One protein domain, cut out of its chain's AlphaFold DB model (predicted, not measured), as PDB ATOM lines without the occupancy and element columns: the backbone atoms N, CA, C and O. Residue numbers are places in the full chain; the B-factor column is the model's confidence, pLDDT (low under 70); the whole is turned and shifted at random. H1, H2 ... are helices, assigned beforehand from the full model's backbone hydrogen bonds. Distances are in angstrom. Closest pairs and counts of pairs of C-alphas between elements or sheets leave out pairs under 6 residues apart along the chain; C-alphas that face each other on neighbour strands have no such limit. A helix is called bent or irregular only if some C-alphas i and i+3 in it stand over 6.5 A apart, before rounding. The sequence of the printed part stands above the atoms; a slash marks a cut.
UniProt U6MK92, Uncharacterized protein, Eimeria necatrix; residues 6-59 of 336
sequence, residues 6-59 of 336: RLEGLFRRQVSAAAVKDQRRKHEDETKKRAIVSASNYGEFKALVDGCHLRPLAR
ATOM      1  N   ARG A   6     133.644 108.436 189.820       87.38
ATOM      2  CA  ARG A   6     132.371 108.905 189.251       87.38
ATOM      3  C   ARG A   6     132.141 110.396 189.478       87.38
ATOM      4  O   ARG A   6     131.663 111.087 188.579       87.38
ATOM      5  N   LEU A   7     132.490 110.887 190.662       92.62
ATOM      6  CA  LEU A   7     132.346 112.289 191.030       92.62
ATOM      7  C   LEU A   7     133.325 113.154 190.228       92.62
ATOM      8  O   LEU A   7     132.945 114.201 189.708       92.62
ATOM      9  N   GLU A   8     134.553 112.671 190.037       92.88
ATOM     10  CA  GLU A   8     135.559 113.344 189.213       92.88
ATOM     11  C   GLU A   8     135.090 113.512 187.755       92.88
ATOM     12  O   GLU A   8     135.213 114.594 187.175       92.88
ATOM     13  N   GLY A   9     134.468 112.480 187.173       92.88
ATOM     14  CA  GLY A   9     133.889 112.553 185.830       92.88
ATOM     15  C   GLY A   9     132.773 113.601 185.700       92.88
ATOM     16  O   GLY A   9     132.709 114.317 184.696       92.88
ATOM     17  N   LEU A  10     131.913 113.731 186.716       93.94
ATOM     18  CA  LEU A  10     130.859 114.750 186.747       93.94
ATOM     19  C   LEU A  10     131.434 116.162 186.868       93.94
ATOM     20  O   LEU A  10     131.021 117.046 186.113       93.94
ATOM     21  N   PHE A  11     132.422 116.364 187.742       95.62
ATOM     22  CA  PHE A  11     133.092 117.656 187.885       95.62
ATOM     23  C   PHE A  11     133.769 118.091 186.586       95.62
ATOM     24  O   PHE A  11     133.564 119.220 186.144       95.62
ATOM     25  N   ARG A  12     134.494 117.194 185.903       94.81
ATOM     26  CA  ARG A  12     135.108 117.514 184.602       94.81
ATOM     27  C   ARG A  12     134.069 117.940 183.563       94.81
ATOM     28  O   ARG A  12     134.276 118.928 182.861       94.81
ATOM     29  N   ARG A  13     132.925 117.247 183.491       94.75
ATOM     30  CA  ARG A  13     131.823 117.620 182.586       94.75
ATOM     31  C   ARG A  13     131.245 118.990 182.929       94.75
ATOM     32  O   ARG A  13     131.086 119.814 182.032       94.75
ATOM     33  N   GLN A  14     130.980 119.261 184.203       95.38
ATOM     34  CA  GLN A  14     130.451 120.557 184.636       95.38
ATOM     35  C   GLN A  14     131.423 121.700 184.337       95.38
ATOM     36  O   GLN A  14     131.005 122.714 183.781       95.38
ATOM     37  N   VAL A  15     132.714 121.513 184.617       97.06
ATOM     38  CA  VAL A  15     133.758 122.500 184.307       97.06
ATOM     39  C   VAL A  15     133.850 122.740 182.800       97.06
ATOM     40  O   VAL A  15     133.865 123.891 182.373       97.06
ATOM     41  N   SER A  16     133.817 121.687 181.974       95.44
ATOM     42  CA  SER A  16     133.816 121.856 180.514       95.44
ATOM     43  C   SER A  16     132.576 122.600 180.006       95.44
ATOM     44  O   SER A  16     132.686 123.473 179.149       95.44
ATOM     45  N   ALA A  17     131.398 122.322 180.569       94.94
ATOM     46  CA  ALA A  17     130.161 122.986 180.179       94.94
ATOM     47  C   ALA A  17     130.157 124.465 180.595       94.94
ATOM     48  O   ALA A  17     129.695 125.318 179.834       94.94
ATOM     49  N   ALA A  18     130.690 124.776 181.779       95.62
ATOM     50  CA  ALA A  18     130.880 126.147 182.238       95.62
ATOM     51  C   ALA A  18     131.868 126.901 181.336       95.62
ATOM     52  O   ALA A  18     131.552 127.997 180.879       95.62
ATOM     53  N   ALA A  19     132.999 126.281 180.986       96.19
ATOM     54  CA  ALA A  19     133.992 126.870 180.091       96.19
ATOM     55  C   ALA A  19     133.413 127.195 178.703       96.19
ATOM     56  O   ALA A  19     133.643 128.283 178.178       96.19
ATOM     57  N   VAL A  20     132.600 126.299 178.130       93.19
ATOM     58  CA  VAL A  20     131.924 126.533 176.841       93.19
ATOM     59  C   VAL A  20     130.924 127.691 176.930       93.19
ATOM     60  O   VAL A  20     130.862 128.527 176.025       93.19
ATOM     61  N   LYS A  21     130.151 127.782 178.019       92.19
ATOM     62  CA  LYS A  21     129.216 128.901 178.235       92.19
ATOM     63  C   LYS A  21     129.945 130.237 178.368       92.19
ATOM     64  O   LYS A  21     129.506 131.221 177.774       92.19
ATOM     65  N   ASP A  22     131.052 130.266 179.100       96.12
ATOM     66  CA  ASP A  22     131.877 131.465 179.252       96.12
ATOM     67  C   ASP A  22     132.516 131.883 177.930       96.12
ATOM     68  O   ASP A  22     132.510 133.066 177.587       96.12
ATOM     69  N   GLN A  23     133.012 130.925 177.148       90.56
ATOM     70  CA  GLN A  23     133.554 131.193 175.819       90.56
ATOM     71  C   GLN A  23     132.490 131.791 174.889       90.56
ATOM     72  O   GLN A  23     132.767 132.767 174.193       90.56
ATOM     73  N   ARG A  24     131.257 131.266 174.923       89.62
ATOM     74  CA  ARG A  24     130.131 131.826 174.164       89.62
ATOM     75  C   ARG A  24     129.824 133.262 174.586       89.62
ATOM     76  O   ARG A  24     129.706 134.123 173.724       89.62
ATOM     77  N   ARG A  25     129.752 133.538 175.893       92.94
ATOM     78  CA  ARG A  25     129.498 134.896 176.405       92.94
ATOM     79  C   ARG A  25     130.583 135.878 175.962       92.94
ATOM     80  O   ARG A  25     130.261 136.951 175.466       92.94
ATOM     81  N   LYS A  26     131.858 135.491 176.080       93.50
ATOM     82  CA  LYS A  26     132.991 136.312 175.624       93.50
ATOM     83  C   LYS A  26     132.896 136.628 174.133       93.50
ATOM     84  O   LYS A  26     133.074 137.778 173.751       93.50
ATOM     85  N   HIS A  27     132.555 135.638 173.309       90.44
ATOM     86  CA  HIS A  27     132.370 135.836 171.872       90.44
ATOM     87  C   HIS A  27     131.216 136.800 171.555       90.44
ATOM     88  O   HIS A  27     131.357 137.679 170.706       90.44
ATOM     89  N   GLU A  28     130.078 136.667 172.242       92.00
ATOM     90  CA  GLU A  28     128.938 137.579 172.085       92.00
ATOM     91  C   GLU A  28     129.319 139.019 172.467       92.00
ATOM     92  O   GLU A  28     129.018 139.953 171.723       92.00
ATOM     93  N   ASP A  29     130.038 139.204 173.575       94.56
ATOM     94  CA  ASP A  29     130.495 140.520 174.029       94.56
ATOM     95  C   ASP A  29     131.527 141.140 173.079       94.56
ATOM     96  O   ASP A  29     131.442 142.327 172.761       94.56
ATOM     97  N   GLU A  30     132.491 140.358 172.591       94.25
ATOM     98  CA  GLU A  30     133.468 140.815 171.597       94.25
ATOM     99  C   GLU A  30     132.803 141.182 170.271       94.25
ATOM    100  O   GLU A  30     133.152 142.201 169.676       94.25
ATOM    101  N   THR A  31     131.812 140.404 169.830       92.56
ATOM    102  CA  THR A  31     131.062 140.694 168.601       92.56
ATOM    103  C   THR A  31     130.260 141.980 168.746       92.56
ATOM    104  O   THR A  31     130.315 142.828 167.860       92.56
ATOM    105  N   LYS A  32     129.582 142.183 169.883       94.81
ATOM    106  CA  LYS A  32     128.867 143.434 170.178       94.81
ATOM    107  C   LYS A  32     129.819 144.624 170.214       94.81
ATOM    108  O   LYS A  32     129.547 145.633 169.573       94.81
ATOM    109  N   LYS A  33     130.961 144.505 170.900       96.19
ATOM    110  CA  LYS A  33     131.991 145.557 170.935       96.19
ATOM    111  C   LYS A  33     132.531 145.866 169.541       96.19
ATOM    112  O   LYS A  33     132.673 147.033 169.195       96.19
ATOM    113  N   ARG A  34     132.791 144.839 168.728       95.25
ATOM    114  CA  ARG A  34     133.232 145.009 167.340       95.25
ATOM    115  C   ARG A  34     132.160 145.706 166.509       95.25
ATOM    116  O   ARG A  34     132.492 146.661 165.825       95.25
ATOM    117  N   ALA A  35     130.900 145.290 166.630       95.62
ATOM    118  CA  ALA A  35     129.774 145.886 165.920       95.62
ATOM    119  C   ALA A  35     129.605 147.376 166.242       95.62
ATOM    120  O   ALA A  35     129.340 148.151 165.332       95.62
ATOM    121  N   ILE A  36     129.816 147.789 167.501       96.62
ATOM    122  CA  ILE A  36     129.787 149.211 167.894       96.62
ATOM    123  C   ILE A  36     130.835 150.025 167.124       96.62
ATOM    124  O   ILE A  36     130.561 151.153 166.733       96.62
ATOM    125  N   VAL A  37     132.032 149.469 166.917       97.38
ATOM    126  CA  VAL A  37     133.140 150.176 166.255       97.38
ATOM    127  C   VAL A  37     133.034 150.103 164.731       97.38
ATOM    128  O   VAL A  37     133.434 151.040 164.047       97.38
ATOM    129  N   SER A  38     132.535 148.991 164.186       95.81
ATOM    130  CA  SER A  38     132.565 148.724 162.746       95.81
ATOM    131  C   SER A  38     131.306 149.140 161.993       95.81
ATOM    132  O   SER A  38     131.381 149.336 160.785       95.81
ATOM    133  N   ALA A  39     130.145 149.200 162.649       95.19
ATOM    134  CA  ALA A  39     128.892 149.501 161.966       95.19
ATOM    135  C   ALA A  39     128.788 150.994 161.634       95.19
ATOM    136  O   ALA A  39     128.970 151.848 162.500       95.19
ATOM    137  N   SER A  40     128.435 151.305 160.386       96.00
ATOM    138  CA  SER A  40     128.218 152.686 159.935       96.00
ATOM    139  C   SER A  40     126.806 153.194 160.244       96.00
ATOM    140  O   SER A  40     126.557 154.398 160.293       96.00
ATOM    141  N   ASN A  41     125.866 152.270 160.455       97.12
ATOM    142  CA  ASN A  41     124.457 152.549 160.686       97.12
ATOM    143  C   ASN A  41     123.817 151.504 161.619       97.12
ATOM    144  O   ASN A  41     124.355 150.420 161.854       97.12
ATOM    145  N   TYR A  42     122.632 151.823 162.146       94.31
ATOM    146  CA  TYR A  42     121.921 150.951 163.088       94.31
ATOM    147  C   TYR A  42     121.495 149.605 162.473       94.31
ATOM    148  O   TYR A  42     121.477 148.592 163.169       94.31
ATOM    149  N   GLY A  43     121.177 149.574 161.174       95.88
ATOM    150  CA  GLY A  43     120.804 148.342 160.472       95.88
ATOM    151  C   GLY A  43     121.952 147.330 160.427       95.88
ATOM    152  O   GLY A  43     121.757 146.166 160.767       95.88
ATOM    153  N   GLU A  44     123.159 147.788 160.093       94.75
ATOM    154  CA  GLU A  44     124.389 146.986 160.118       94.75
ATOM    155  C   GLU A  44     124.755 146.533 161.527       94.75
ATOM    156  O   GLU A  44     125.103 145.371 161.731       94.75
ATOM    157  N   PHE A  45     124.636 147.429 162.511       95.25
ATOM    158  CA  PHE A  45     124.853 147.083 163.912       95.25
ATOM    159  C   PHE A  45     123.928 145.940 164.335       95.25
ATOM    160  O   PHE A  45     124.388 144.935 164.878       95.25
ATOM    161  N   LYS A  46     122.631 146.062 164.032       94.94
ATOM    162  CA  LYS A  46     121.639 145.034 164.337       94.94
ATOM    163  C   LYS A  46     121.967 143.718 163.629       94.94
ATOM    164  O   LYS A  46     121.978 142.683 164.281       94.94
ATOM    165  N   ALA A  47     122.310 143.751 162.341       93.25
ATOM    166  CA  ALA A  47     122.675 142.550 161.589       93.25
ATOM    167  C   ALA A  47     123.911 141.835 162.173       93.25
ATOM    168  O   ALA A  47     123.918 140.610 162.293       93.25
ATOM    169  N   LEU A  48     124.940 142.585 162.587       92.44
ATOM    170  CA  LEU A  48     126.145 142.034 163.218       92.44
ATOM    171  C   LEU A  48     125.862 141.437 164.604       92.44
ATOM    172  O   LEU A  48     126.414 140.391 164.947       92.44
ATOM    173  N   VAL A  49     125.003 142.081 165.399       93.00
ATOM    174  CA  VAL A  49     124.609 141.579 166.723       93.00
ATOM    175  C   VAL A  49     123.695 140.360 166.602       93.00
ATOM    176  O   VAL A  49     123.936 139.369 167.284       93.00
ATOM    177  N   ASP A  50     122.710 140.371 165.704       91.62
ATOM    178  CA  ASP A  50     121.810 139.232 165.474       91.62
ATOM    179  C   ASP A  50     122.594 138.001 164.970       91.62
ATOM    180  O   ASP A  50     122.305 136.862 165.346       91.62
ATOM    181  N   GLY A  51     123.660 138.224 164.191       89.50
ATOM    182  CA  GLY A  51     124.571 137.181 163.718       89.50
ATOM    183  C   GLY A  51     125.491 136.571 164.787       89.50
ATOM    184  O   GLY A  51     126.088 135.528 164.528       89.50
ATOM    185  N   CYS A  52     125.609 137.148 165.992       86.81
ATOM    186  CA  CYS A  52     126.584 136.693 167.001       86.81
ATOM    187  C   CYS A  52     126.299 135.295 167.575       86.81
ATOM    188  O   CYS A  52     127.193 134.648 168.130       86.81
ATOM    189  N   HIS A  53     125.060 134.817 167.435       80.62
ATOM    190  CA  HIS A  53     124.647 133.481 167.860       80.62
ATOM    191  C   HIS A  53     124.892 132.410 166.791       80.62
ATOM    192  O   HIS A  53     124.777 131.218 167.087       80.62
ATOM    193  N   LEU A  54     125.228 132.811 165.563       80.31
ATOM    194  CA  LEU A  54     125.610 131.885 164.511       80.31
ATOM    195  C   LEU A  54     127.038 131.410 164.775       80.31
ATOM    196  O   LEU A  54     127.948 132.198 165.030       80.31
ATOM    197  N   ARG A  55     127.240 130.092 164.723       75.62
ATOM    198  CA  ARG A  55     128.576 129.504 164.810       75.62
ATOM    199  C   ARG A  55     129.411 130.049 163.640       75.62
ATOM    200  O   ARG A  55     128.958 129.904 162.503       75.62
ATOM    201  N   PRO A  56     130.602 130.629 163.879       68.06
ATOM    202  CA  PRO A  56     131.501 131.003 162.796       68.06
ATOM    203  C   PRO A  56     131.738 129.777 161.919       68.06
ATOM    204  O   PRO A  56     132.106 128.721 162.445       68.06
ATOM    205  N   LEU A  57     131.487 129.894 160.612       67.75
ATOM    206  CA  LEU A  57     131.821 128.818 159.687       67.75
ATOM    207  C   LEU A  57     133.331 128.611 159.772       67.75
ATOM    208  O   LEU A  57     134.110 129.522 159.478       67.75
ATOM    209  N   ALA A  58     133.748 127.430 160.224       76.94
ATOM    210  CA  ALA A  58     135.154 127.084 160.207       76.94
ATOM    211  C   ALA A  58     135.610 126.995 158.748       76.94
ATOM    212  O   ALA A  58     134.822 126.670 157.861       76.94
ATOM    213  N   ARG A  59     136.897 127.235 158.485       77.06
ATOM    214  CA  ARG A  59     137.455 127.091 157.131       77.06
ATOM    215  C   ARG A  59     137.166 125.701 156.539       77.06
ATOM    216  O   ARG A  59     136.870 125.585 155.355       77.06
TER     217      ARG A  59
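What this domain is: This is residues 6 to 59 of the 336 residues of an uncharacterized protein of Eimeria necatrix (UniProt U6MK92). One long, straight helix, H1, makes the length of the model, and a shorter helix, H2, folds back along its far end to form a helical hairpin. The first part of H1, residues 6 to 23, sticks out free. The printed part has 54 residues with two named helices, H1 then H2, and no named strand; the class is all helix. It is extended, with a radius of gyration of the C-alphas of 15.7 A, and spans 53 by 22 by 14 A.

Where its parts are: Find C-alpha 6 at (132.371, 108.905, 189.251); from there H1, residues 6 to 38, runs 47.8 A to C-alpha 38 at (132.565, 148.724, 162.746). H2, residues 42 to 53, runs 18.3 A and ends at C-alpha 53 at (124.647, 133.481, 167.860). H2 is only just irregular: C-alphas 50 and 53 are 6.8 A apart.

How they stand to each other: Look at residues 27 to 38 of H1, which alone touch H2; the closest C-alphas are those of Ala 35 and Phe 45, 5.4 A apart. The two helices run opposite ways at a shallow tilt of 14 degrees, a helical hairpin. In H1 every O i to N i+4 pair is within hydrogen-bond range; in H2, 6 of 8 are.

The domain as a whole: The C-alphas of Arg 6 and Ser 40 are the two farthest apart, at 52.9 A. The printed part has no cut, and the link from H1 to H2 is tight. Mean pLDDT of the printed part is 91.5; residues 56 to 57 are under 70.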